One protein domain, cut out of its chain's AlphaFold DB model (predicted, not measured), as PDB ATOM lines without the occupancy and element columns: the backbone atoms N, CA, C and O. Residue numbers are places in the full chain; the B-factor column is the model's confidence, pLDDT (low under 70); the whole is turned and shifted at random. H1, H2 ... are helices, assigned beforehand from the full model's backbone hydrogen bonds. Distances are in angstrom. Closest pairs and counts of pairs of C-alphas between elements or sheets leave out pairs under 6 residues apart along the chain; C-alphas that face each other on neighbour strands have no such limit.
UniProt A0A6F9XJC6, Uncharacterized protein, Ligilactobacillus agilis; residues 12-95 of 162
ATOM      1  N   SER A  12     114.958 119.518 132.402       69.31
ATOM      2  CA  SER A  12     115.892 118.489 132.862       69.31
ATOM      3  C   SER A  12     116.530 118.873 134.192       69.31
ATOM      4  O   SER A  12     116.532 118.051 135.101       69.31
ATOM      5  N   ASP A  13     116.959 120.127 134.359       72.31
ATOM      6  CA  ASP A  13     117.544 120.608 135.622       72.31
ATOM      7  C   ASP A  13     116.545 120.504 136.779       72.31
ATOM      8  O   ASP A  13     116.884 120.078 137.884       72.31
ATOM      9  N   ILE A  14     115.276 120.827 136.509       78.06
ATOM     10  CA  ILE A  14     114.212 120.731 137.507       78.06
ATOM     11  C   ILE A  14     113.947 119.265 137.878       78.06
ATOM     12  O   ILE A  14     113.874 118.949 139.065       78.06
ATOM     13  N   ILE A  15     113.868 118.359 136.898       80.69
ATOM     14  CA  ILE A  15     113.682 116.918 137.142       80.69
ATOM     15  C   ILE A  15     114.875 116.329 137.904       80.69
ATOM     16  O   ILE A  15     114.673 115.564 138.843       80.69
ATOM     17  N   VAL A  16     116.109 116.698 137.549       81.00
ATOM     18  CA  VAL A  16     117.321 116.270 138.265       81.00
ATOM     19  C   VAL A  16     117.285 116.754 139.714       81.00
ATOM     20  O   VAL A  16     117.563 115.972 140.622       81.00
ATOM     21  N   SER A  17     116.872 118.003 139.955       80.31
ATOM     22  CA  SER A  17     116.739 118.535 141.316       80.31
ATOM     23  C   SER A  17     115.667 117.806 142.137       80.31
ATOM     24  O   SER A  17     115.897 117.514 143.307       80.31
ATOM     25  N   LEU A  18     114.532 117.454 141.523       83.81
ATOM     26  CA  LEU A  18     113.450 116.710 142.173       83.81
ATOM     27  C   LEU A  18     113.854 115.263 142.462       83.81
ATOM     28  O   LEU A  18     113.564 114.762 143.541       83.81
ATOM     29  N   ARG A  19     114.585 114.613 141.549       84.69
ATOM     30  CA  ARG A  19     115.122 113.261 141.765       84.69
ATOM     31  C   ARG A  19     116.163 113.205 142.871       84.69
ATOM     32  O   ARG A  19     116.216 112.221 143.600       84.69
ATOM     33  N   LYS A  20     116.990 114.245 142.999       85.62
ATOM     34  CA  LYS A  20     117.987 114.333 144.073       85.62
ATOM     35  C   LYS A  20     117.331 114.391 145.456       85.62
ATOM     36  O   LYS A  20     117.910 113.890 146.409       85.62
ATOM     37  N   GLU A  21     116.154 115.005 145.556       86.00
ATOM     38  CA  GLU A  21     115.467 115.223 146.833       86.00
ATOM     39  C   GLU A  21     114.438 114.138 147.163       86.00
ATOM     40  O   GLU A  21     114.398 113.658 148.289       86.00
ATOM     41  N   TYR A  22     113.639 113.718 146.182       83.88
ATOM     42  CA  TYR A  22     112.519 112.789 146.373       83.88
ATOM     43  C   TYR A  22     112.751 111.408 145.735       83.88
ATOM     44  O   TYR A  22     111.857 110.563 145.740       83.88
ATOM     45  N   GLY A  23     113.932 111.168 145.160       82.62
ATOM     46  CA  GLY A  23     114.270 109.914 144.491       82.62
ATOM     47  C   GLY A  23     113.620 109.745 143.113       82.62
ATOM     48  O   GLY A  23     113.069 110.674 142.520       82.62
ATOM     49  N   ASN A  24     113.696 108.532 142.560       78.75
ATOM     50  CA  ASN A  24     113.163 108.247 141.221       78.75
ATOM     51  C   ASN A  24     111.634 108.394 141.136       78.75
ATOM     52  O   ASN A  24     111.135 108.793 140.083       78.75
ATOM     53  N   ASP A  25     110.929 108.204 142.255       82.62
ATOM     54  CA  ASP A  25     109.472 108.343 142.380       82.62
ATOM     55  C   ASP A  25     109.034 109.752 142.801       82.62
ATOM     56  O   ASP A  25     107.960 109.945 143.374       82.62
ATOM     57  N   TRP A  26     109.847 110.768 142.497       81.25
ATOM     58  CA  TRP A  26     109.592 112.162 142.866       81.25
ATOM     59  C   TRP A  26     108.189 112.666 142.499       81.25
ATOM     60  O   TRP A  26     107.665 113.535 143.185       81.25
ATOM     61  N   VAL A  27     107.551 112.115 141.461       75.12
ATOM     62  CA  VAL A  27     106.177 112.469 141.059       75.12
ATOM     63  C   VAL A  27     105.158 112.147 142.156       75.12
ATOM     64  O   VAL A  27     104.218 112.912 142.353       75.12
ATOM     65  N   LEU A  28     105.349 111.034 142.867       77.00
ATOM     66  CA  LEU A  28     104.464 110.567 143.936       77.00
ATOM     67  C   LEU A  28     104.874 111.120 145.305       77.00
ATOM     68  O   LEU A  28     104.027 111.295 146.174       77.00
ATOM     69  N   GLN A  29     106.169 111.384 145.484       77.31
ATOM     70  CA  GLN A  29     106.759 111.766 146.769       77.31
ATOM     71  C   GLN A  29     106.842 113.287 146.983       77.31
ATOM     72  O   GLN A  29     106.941 113.752 148.116       77.31
ATOM     73  N   SER A  30     106.805 114.085 145.911       79.19
ATOM     74  CA  SER A  30     106.847 115.546 146.023       79.19
ATOM     75  C   SER A  30     105.531 116.129 146.547       79.19
ATOM     76  O   SER A  30     104.440 115.698 146.169       79.19
ATOM     77  N   SER A  31     105.627 117.177 147.369       81.75
ATOM     78  CA  SER A  31     104.454 117.961 147.763       81.75
ATOM     79  C   SER A  31     103.838 118.665 146.551       81.75
ATOM     80  O   SER A  31     104.540 119.248 145.720       81.75
ATOM     81  N   PHE A  32     102.505 118.696 146.489       71.25
ATOM     82  CA  PHE A  32     101.763 119.420 145.453       71.25
ATOM     83  C   PHE A  32     102.090 120.923 145.431       71.25
ATOM     84  O   PHE A  32     101.945 121.583 144.394       71.25
ATOM     85  N   ASP A  33     102.552 121.458 146.564       77.31
ATOM     86  CA  ASP A  33     102.921 122.857 146.718       77.31
ATOM     87  C   ASP A  33     104.356 123.195 146.318       77.31
ATOM     88  O   ASP A  33     104.685 124.386 146.248       77.31
ATOM     89  N   ASP A  34     105.173 122.191 145.991       79.75
ATOM     90  CA  ASP A  34     106.567 122.383 145.613       79.75
ATOM     91  C   ASP A  34     106.683 123.352 144.423       79.75
ATOM     92  O   ASP A  34     106.068 123.196 143.358       79.75
ATOM     93  N   LYS A  35     107.504 124.391 144.605       76.69
ATOM     94  CA  LYS A  35     107.733 125.447 143.616       76.69
ATOM     95  C   LYS A  35     108.232 124.885 142.279       76.69
ATOM     96  O   LYS A  35     107.858 125.407 141.231       76.69
ATOM     97  N   ARG A  36     109.023 123.811 142.289       76.88
ATOM     98  CA  ARG A  36     109.540 123.104 141.105       76.88
ATOM     99  C   ARG A  36     108.451 122.319 140.388       76.88
ATOM    100  O   ARG A  36     108.403 122.351 139.163       76.88
ATOM    101  N   ILE A  37     107.533 121.688 141.122       76.88
ATOM    102  CA  ILE A  37     106.347 121.031 140.548       76.88
ATOM    103  C   ILE A  37     105.451 122.071 139.875       76.88
ATOM    104  O   ILE A  37     105.049 121.904 138.721       76.88
ATOM    105  N   LYS A  38     105.209 123.201 140.549       74.12
ATOM    106  CA  LYS A  38     104.491 124.347 139.973       74.12
ATOM    107  C   LYS A  38     105.199 124.884 138.721       74.12
ATOM    108  O   LYS A  38     104.540 125.183 137.730       74.12
ATOM    109  N   MET A  39     106.534 124.936 138.719       69.81
ATOM    110  CA  MET A  39     107.318 125.280 137.528       69.81
ATOM    111  C   MET A  39     107.156 124.244 136.410       69.81
ATOM    112  O   MET A  39     106.922 124.647 135.276       69.81
ATOM    113  N   LEU A  40     107.202 122.938 136.699       70.44
ATOM    114  CA  LEU A  40     107.006 121.866 135.713       70.44
ATOM    115  C   LEU A  40     105.625 121.891 135.058       70.44
ATOM    116  O   LEU A  40     105.536 121.584 133.873       70.44
ATOM    117  N   ARG A  41     104.576 122.300 135.784       65.00
ATOM    118  CA  ARG A  41     103.230 122.530 135.218       65.00
ATOM    119  C   ARG A  41     103.208 123.659 134.187       65.00
ATOM    120  O   ARG A  41     102.374 123.665 133.287       65.00
ATOM    121  N   ASN A  42     104.134 124.608 134.308       60.25
ATOM    122  CA  ASN A  42     104.282 125.710 133.363       60.25
ATOM    123  C   ASN A  42     105.159 125.349 132.152       60.25
ATOM    124  O   ASN A  42     105.130 126.083 131.160       60.25
ATOM    125  N   PHE A  43     105.878 124.220 132.185       56.34
ATOM    126  CA  PHE A  43     106.494 123.640 130.991       56.34
ATOM    127  C   PHE A  43     105.427 122.866 130.206       56.34
ATOM    128  O   PHE A  43     104.787 121.987 130.782       56.34
ATOM    129  N   PRO A  44     105.230 123.134 128.903       49.16
ATOM    130  CA  PRO A  44     104.375 122.277 128.094       49.16
ATOM    131  C   PRO A  44     104.901 120.835 128.138       49.16
ATOM    132  O   PRO A  44     106.115 120.618 128.072       49.16
ATOM    133  N   LEU A  45     103.993 119.857 128.210       46.25
ATOM    134  CA  LEU A  45     104.264 118.509 127.717       46.25
ATOM    135  C   LEU A  45     104.601 118.672 126.234       46.25
ATOM    136  O   LEU A  45     103.730 118.878 125.397       46.25
ATOM    137  N   VAL A  46     105.892 118.666 125.906       45.12
ATOM    138  CA  VAL A  46     106.372 118.723 124.513       45.12
ATOM    139  C   VAL A  46     105.991 117.439 123.748       45.12
ATOM    140  O   VAL A  46     106.206 117.349 122.545       45.12
ATOM    141  N   GLU A  47     105.376 116.470 124.430       42.31
ATOM    142  CA  GLU A  47     104.941 115.189 123.875       42.31
ATOM    143  C   GLU A  47     103.503 115.194 123.341       42.31
ATOM    144  O   GLU A  47     103.151 114.290 122.581       42.31
ATOM    145  N   ASP A  48     102.692 116.222 123.622       44.50
ATOM    146  CA  ASP A  48     101.373 116.328 122.998       44.50
ATOM    147  C   ASP A  48     101.550 116.777 121.550       44.50
ATOM    148  O   ASP A  48     101.709 117.957 121.219       44.50
ATOM    149  N   ASN A  49     101.573 115.791 120.661       54.94
ATOM    150  CA  ASN A  49     101.586 115.982 119.227       54.94
ATOM    151  C   ASN A  49     100.442 116.945 118.867       54.94
ATOM    152  O   ASN A  49      99.282 116.564 118.929       54.94
ATOM    153  N   PHE A  50     100.731 118.199 118.497       58.56
ATOM    154  CA  PHE A  50      99.709 119.237 118.243       58.56
ATOM    155  C   PHE A  50      98.604 118.796 117.259       58.56
ATOM    156  O   PHE A  50      97.513 119.371 117.227       58.56
ATOM    157  N   ASN A  51      98.877 117.763 116.465       59.91
ATOM    158  CA  ASN A  51      97.931 117.107 115.572       59.91
ATOM    159  C   ASN A  51      96.785 116.370 116.291       59.91
ATOM    160  O   ASN A  51      95.707 116.280 115.713       59.91
ATOM    161  N   THR A  52      96.972 115.886 117.523       60.72
ATOM    162  CA  THR A  52      95.931 115.193 118.311       60.72
ATOM    163  C   THR A  52      94.984 116.158 119.021       60.72
ATOM    164  O   THR A  52      93.875 115.779 119.386       60.72
ATOM    165  N   LEU A  53      95.382 117.423 119.181       64.56
ATOM    166  CA  LEU A  53      94.557 118.455 119.801       64.56
ATOM    167  C   LEU A  53      93.408 118.891 118.883       64.56
ATOM    168  O   LEU A  53      93.546 118.978 117.659       64.56
ATOM    169  N   THR A  54      92.276 119.269 119.475       74.69
ATOM    170  CA  THR A  54      91.203 119.937 118.727       74.69
ATOM    171  C   THR A  54      91.639 121.346 118.288       74.69
ATOM    172  O   THR A  54      92.511 121.957 118.917       74.69
ATOM    173  N   PRO A  55      91.036 121.929 117.231       75.94
ATOM    174  CA  PRO A  55      91.364 123.288 116.790       75.94
ATOM    175  C   PRO A  55      91.273 124.336 117.908       75.94
ATOM    176  O   PRO A  55      92.143 125.197 118.012       75.94
ATOM    177  N   LYS A  56      90.262 124.226 118.778       70.50
ATOM    178  CA  LYS A  56      90.064 125.135 119.913       70.50
ATOM    179  C   LYS A  56      91.212 125.042 120.924       70.50
ATOM    180  O   LYS A  56      91.810 126.060 121.252       70.50
ATOM    181  N   GLN A  57      91.582 123.826 121.327       70.88
ATOM    182  CA  GLN A  57      92.691 123.592 122.262       70.88
ATOM    183  C   GLN A  57      94.030 124.084 121.702       70.88
ATOM    184  O   GLN A  57      94.835 124.662 122.430       70.88
ATOM    185  N   ARG A  58      94.262 123.924 120.393       75.44
ATOM    186  CA  ARG A  58      95.451 124.486 119.738       75.44
ATOM    187  C   ARG A  58      95.497 126.006 119.832       75.44
ATOM    188  O   ARG A  58      96.556 126.564 120.105       75.44
ATOM    189  N   HIS A  59      94.370 126.676 119.598       81.25
ATOM    190  CA  HIS A  59      94.303 128.134 119.676       81.25
ATOM    191  C   HIS A  59      94.554 128.632 121.101       81.25
ATOM    192  O   HIS A  59      95.355 129.545 121.291       81.25
ATOM    193  N   GLU A  60      93.943 127.990 122.096       74.25
ATOM    194  CA  GLU A  60      94.165 128.295 123.513       74.25
ATOM    195  C   GLU A  60      95.628 128.077 123.916       74.25
ATOM    196  O   GLU A  60      96.220 128.929 124.574       74.25
ATOM    197  N   ALA A  61      96.257 126.991 123.457       72.12
ATOM    198  CA  ALA A  61      97.675 126.738 123.694       72.12
ATOM    199  C   ALA A  61      98.567 127.840 123.098       72.12
ATOM    200  O   ALA A  61      99.484 128.318 123.766       72.12
ATOM    201  N   ILE A  62      98.282 128.289 121.871       80.50
ATOM    202  CA  ILE A  62      99.014 129.378 121.205       80.50
ATOM    203  C   ILE A  62      98.868 130.698 121.976       80.50
ATOM    204  O   ILE A  62      99.869 131.376 122.216       80.50
ATOM    205  N   VAL A  63      97.646 131.054 122.391       77.06
ATOM    206  CA  VAL A  63      97.377 132.270 123.179       77.06
ATOM    207  C   VAL A  63      98.077 132.207 124.534       77.06
ATOM    208  O   VAL A  63      98.749 133.159 124.921       77.06
ATOM    209  N   ASN A  64      98.013 131.067 125.219       70.38
ATOM    210  CA  ASN A  64      98.695 130.873 126.493       70.38
ATOM    211  C   ASN A  64     100.217 130.995 126.364       70.38
ATOM    212  O   ASN A  64     100.847 131.606 127.223       70.38
ATOM    213  N   MET A  65     100.822 130.462 125.296       71.19
ATOM    214  CA  MET A  65     102.256 130.648 125.037       71.19
ATOM    215  C   MET A  65     102.608 132.130 124.862       71.19
ATOM    216  O   MET A  65     103.601 132.594 125.419       71.19
ATOM    217  N   TYR A  66     101.784 132.881 124.131       74.12
ATOM    218  CA  TYR A  66     102.002 134.310 123.906       74.12
ATOM    219  C   TYR A  66     101.831 135.146 125.180       74.12
ATOM    220  O   TYR A  66     102.705 135.946 125.501       74.12
ATOM    221  N   ASN A  67     100.777 134.898 125.964       66.75
ATOM    222  CA  ASN A  67     100.534 135.578 127.243       66.75
ATOM    223  C   ASN A  67     101.634 135.305 128.280       66.75
ATOM    224  O   ASN A  67     101.841 136.094 129.196       66.75
ATOM    225  N   ARG A  68     102.377 134.204 128.124       60.19
ATOM    226  CA  ARG A  68     103.569 133.872 128.922       60.19
ATOM    227  C   ARG A  68     104.851 134.548 128.412       60.19
ATOM    228  O   ARG A  68     105.934 134.223 128.888       60.19
ATOM    229  N   GLY A  69     104.746 135.455 127.440       58.12
ATOM    230  CA  GLY A  69     105.863 136.229 126.898       58.12
ATOM    231  C   GLY A  69     106.632 135.551 125.762       58.12
ATOM    232  O   GLY A  69     107.670 136.065 125.348       58.12
ATOM    233  N   MET A  70     106.162 134.414 125.224       68.62
ATOM    234  CA  MET A  70     106.828 133.799 124.071       68.62
ATOM    235  C   MET A  70     106.625 134.639 122.810       68.62
ATOM    236  O   MET A  70     105.506 135.032 122.468       68.62
ATOM    237  N   THR A  71     107.701 134.841 122.045       76.06
ATOM    238  CA  THR A  71     107.585 135.525 120.757       76.06
ATOM    239  C   THR A  71     106.883 134.632 119.734       76.06
ATOM    240  O   THR A  71     106.955 133.402 119.789       76.06
ATOM    241  N   VAL A  72     106.267 135.236 118.714       79.06
ATOM    242  CA  VAL A  72     105.655 134.494 117.594       79.06
ATOM    243  C   VAL A  72     106.641 133.501 116.963       79.06
ATOM    244  O   VAL A  72     106.249 132.403 116.576       79.06
ATOM    245  N   ARG A  73     107.930 133.858 116.877       78.75
ATOM    246  CA  ARG A  73     108.973 132.984 116.321       78.75
ATOM    247  C   ARG A  73     109.168 131.729 117.175       78.75
ATOM    248  O   ARG A  73     109.340 130.642 116.627       78.75
ATOM    249  N   ASP A  74     109.111 131.870 118.493       71.44
ATOM    250  CA  ASP A  74     109.286 130.754 119.423       71.44
ATOM    251  C   ASP A  74     108.070 129.832 119.426       71.44
ATOM    252  O   ASP A  74     108.220 128.610 119.460       71.44
ATOM    253  N   ILE A  75     106.873 130.408 119.300       77.44
ATOM    254  CA  ILE A  75     105.624 129.654 119.160       77.44
ATOM    255  C   ILE A  75     105.626 128.857 117.851       77.44
ATOM    256  O   ILE A  75     105.292 127.675 117.846       77.44
ATOM    257  N   VAL A  76     106.068 129.450 116.740       83.25
ATOM    258  CA  VAL A  76     106.221 128.741 115.457       83.25
ATOM    259  C   VAL A  76     107.158 127.541 115.594       83.25
ATOM    260  O   VAL A  76     106.825 126.446 115.148       83.25
ATOM    261  N   ARG A  77     108.304 127.712 116.263       77.12
ATOM    262  CA  ARG A  77     109.250 126.609 116.500       77.12
ATOM    263  C   ARG A  77     108.659 125.518 117.391       77.12
ATOM    264  O   ARG A  77     108.900 124.345 117.144       77.12
ATOM    265  N   ALA A  78     107.902 125.902 118.419       71.69
ATOM    266  CA  ALA A  78     107.302 124.967 119.367       71.69
ATOM    267  C   ALA A  78     106.145 124.160 118.762       71.69
ATOM    268  O   ALA A  78     105.988 122.988 119.073       71.69
ATOM    269  N   THR A  79     105.349 124.788 117.899       75.38
ATOM    270  CA  THR A  79     104.095 124.213 117.394       75.38
ATOM    271  C   THR A  79     104.198 123.704 115.953       75.38
ATOM    272  O   THR A  79     103.271 123.071 115.459       75.38
ATOM    273  N   LYS A  80     105.311 123.993 115.258       79.19
ATOM    274  CA  LYS A  80     105.545 123.728 113.823       79.19
ATOM    275  C   LYS A  80     104.511 124.367 112.876       79.19
ATOM    276  O   LYS A  80     104.499 124.066 111.683       79.19
ATOM    277  N   TYR A  81     103.677 125.287 113.364       82.44
ATOM    278  CA  TYR A  81     102.743 126.047 112.534       82.44
ATOM    279  C   TYR A  81     103.428 127.182 111.782       82.44
ATOM    280  O   TYR A  81     104.451 127.717 112.196       82.44
ATOM    281  N   ARG A  82     102.809 127.620 110.683       88.00
ATOM    282  CA  ARG A  82     103.275 128.796 109.943       88.00
ATOM    283  C   ARG A  82     103.093 130.066 110.776       88.00
ATOM    284  O   ARG A  82     102.077 130.246 111.445       88.00
ATOM    285  N   THR A  83     104.024 131.007 110.629       87.44
ATOM    286  CA  THR A  83     103.989 132.329 111.282       87.44
ATOM    287  C   THR A  83     102.662 133.060 111.088       87.44
ATOM    288  O   THR A  83     102.162 133.680 112.023       87.44
ATOM    289  N   ASN A  84     102.069 132.974 109.892       88.94
ATOM    290  CA  ASN A  84     100.781 133.612 109.611       88.94
ATOM    291  C   ASN A  84      99.639 132.995 110.426       88.94
ATOM    292  O   ASN A  84      98.826 133.743 110.954       88.94
ATOM    293  N   THR A  85      99.620 131.671 110.591       88.69
ATOM    294  CA  THR A  85      98.610 130.975 111.400       88.69
ATOM    295  C   THR A  85      98.689 131.414 112.856       88.69
ATOM    296  O   THR A  85      97.682 131.802 113.435       88.69
ATOM    297  N   ILE A  86      99.895 131.443 113.432       87.81
ATOM    298  CA  ILE A  86     100.095 131.907 114.810       87.81
ATOM    299  C   ILE A  86      99.636 133.360 114.975       87.81
ATOM    300  O   ILE A  86      98.904 133.671 115.910       87.81
ATOM    301  N   ARG A  87     100.011 134.251 114.049       87.38
ATOM    302  CA  ARG A  87      99.575 135.657 114.086       87.38
ATOM    303  C   ARG A  87      98.062 135.804 114.004       87.38
ATOM    304  O   ARG A  87      97.516 136.635 114.714       87.38
ATOM    305  N   GLU A  88      97.396 135.028 113.155       88.12
ATOM    306  CA  GLU A  88      95.940 135.077 113.005       88.12
ATOM    307  C   GLU A  88      95.216 134.598 114.267       88.12
ATOM    308  O   GLU A  88      94.271 135.246 114.715       88.12
ATOM    309  N   VAL A  89      95.696 133.513 114.880       87.75
ATOM    310  CA  VAL A  89      95.159 133.013 116.153       87.75
ATOM    311  C   VAL A  89      95.308 134.067 117.245       87.75
ATOM    312  O   VAL A  89      94.345 134.381 117.938       87.75
ATOM    313  N   LEU A  90      96.487 134.669 117.371       85.62
ATOM    314  CA  LEU A  90      96.734 135.678 118.396       85.62
ATOM    315  C   LEU A  90      95.983 136.998 118.138       85.62
ATOM    316  O   LEU A  90      95.539 137.637 119.086       85.62
ATOM    317  N   LEU A  91      95.776 137.370 116.873       83.75
ATOM    318  CA  LEU A  91      94.901 138.478 116.470       83.75
ATOM    319  C   LEU A  91      93.451 138.256 116.897       83.75
ATOM    320  O   LEU A  91      92.789 139.180 117.352       83.75
ATOM    321  N   ARG A  92      92.934 137.047 116.665       81.56
ATOM    322  CA  ARG A  92      91.514 136.740 116.852       81.56
ATOM    323  C   ARG A  92      91.174 136.393 118.301       81.56
ATOM    324  O   ARG A  92      90.072 136.697 118.737       81.56
ATOM    325  N   TYR A  93      92.096 135.755 119.020       77.94
ATOM    326  CA  TYR A  93      91.841 135.176 120.344       77.94
ATOM    327  C   TYR A  93      92.792 135.673 121.439       77.94
ATOM    328  O   TYR A  93      92.486 135.520 122.614       77.94
ATOM    329  N   GLY A  94      93.947 136.240 121.080       64.94
ATOM    330  CA  GLY A  94      94.989 136.651 122.029       64.94
ATOM    331  C   GLY A  94      95.012 138.143 122.349       64.94
ATOM    332  O   GLY A  94      95.952 138.592 122.994       64.94
ATOM    333  N   GLY A  95      94.038 138.920 121.862       64.81
ATOM    334  CA  GLY A  95      93.974 140.365 122.107       64.81
ATOM    335  C   GLY A  95      95.155 141.149 121.529       64.81
ATOM    336  O   GLY A  95      95.383 142.288 121.927       64.81
TER     337      GLY A  95
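AT A GLANCE: This is residues 12 to 95 of the 162 residues of an uncharacterized protein of Ligilactobacillus agilis (UniProt A0A6F9XJC6). The model is two separate lobes of helices, joined end to end by a long link without a named element, residues 43 to 54. In one lobe H4, H5 and H6 pack on one another, with H6 crossing H4 and H5 folding back from the far part of H4; the other lobe, H1, H2 and H3, is looser, with few contacts among its helices. The printed part has 84 residues with six named helices, H1 to H6 in order along the chain, and no named strand; its class is all helix. The whole is loose, with a radius of gyration of the C-alphas of 15.7 A, and elongated, spanning 44 by 24 by 20 A.

HOW THE PARTS SIT: H4, residues 55 to 67, is the longest helix, with 13 residues. H6, residues 83 to 93, touches it about perpendicular, at 90 degrees; their closest C-alphas, those of Val 63 and Leu 90, are 5.9 A apart. H5, residues 72 to 79, forms a helical hairpin with H4, opposite ways at a steep tilt of 45 degrees. H4 touches H5 with residues 62 to 66 alone, and the closest C-alphas, of Met 65 and Ile 75, are 6.8 A apart. H5 and H6 touch about perpendicular, at 81 degrees, with the C-alphas of Val 76 and Thr 83 closest at 5.9 A. H1, residues 12 to 22, and H3, residues 35 to 42, only just touch, with 3 pairs of C-alphas within 8 A; the closest, of Ile 14 and Arg 36, are 6.4 A apart. They run opposite ways at a steep tilt of 40 degrees. H2, residues 26 to 29, only just touches H1, with 3 pairs, and only at the corner by their link; the C-alphas of Arg 19 and Trp 26 are closest, 5.7 A apart. H2 and H3 are apart, and so are H3 and H4. The helix packing is mostly crossed: of 4 touching pairs with a tilt, 0 are at a shallow one. In H1, H3, H4, H5 and H6 every O i to N i+4 pair is within hydrogen-bond range; H2 is too short for such a pair.

IN THESE COORDINATES: H4 is 18.6 A long from C-alpha 55 at (91.364, 123.288, 116.790) to C-alpha 67. H6 measures 15.4 A, ending with C-alpha 93 at (91.841, 135.176, 120.344), and H5 10.4 A. H1 measures 15.0 A from C-alpha 12 at (115.892, 118.489, 132.862), H3 10.8 A and H2 4.8 A.

THE WHOLE: The C-alphas farthest apart, those of Gly 23 and Arg 92, are 44.7 A apart. The printed part has no cut. The link from H3 to H4 is long, with 12 residues; the other links are tight. The mean pLDDT of the printed part is 74.0, and 21 residues are under 70: 12, 39, 41 to 53, 67 to 70, and 94 to 95.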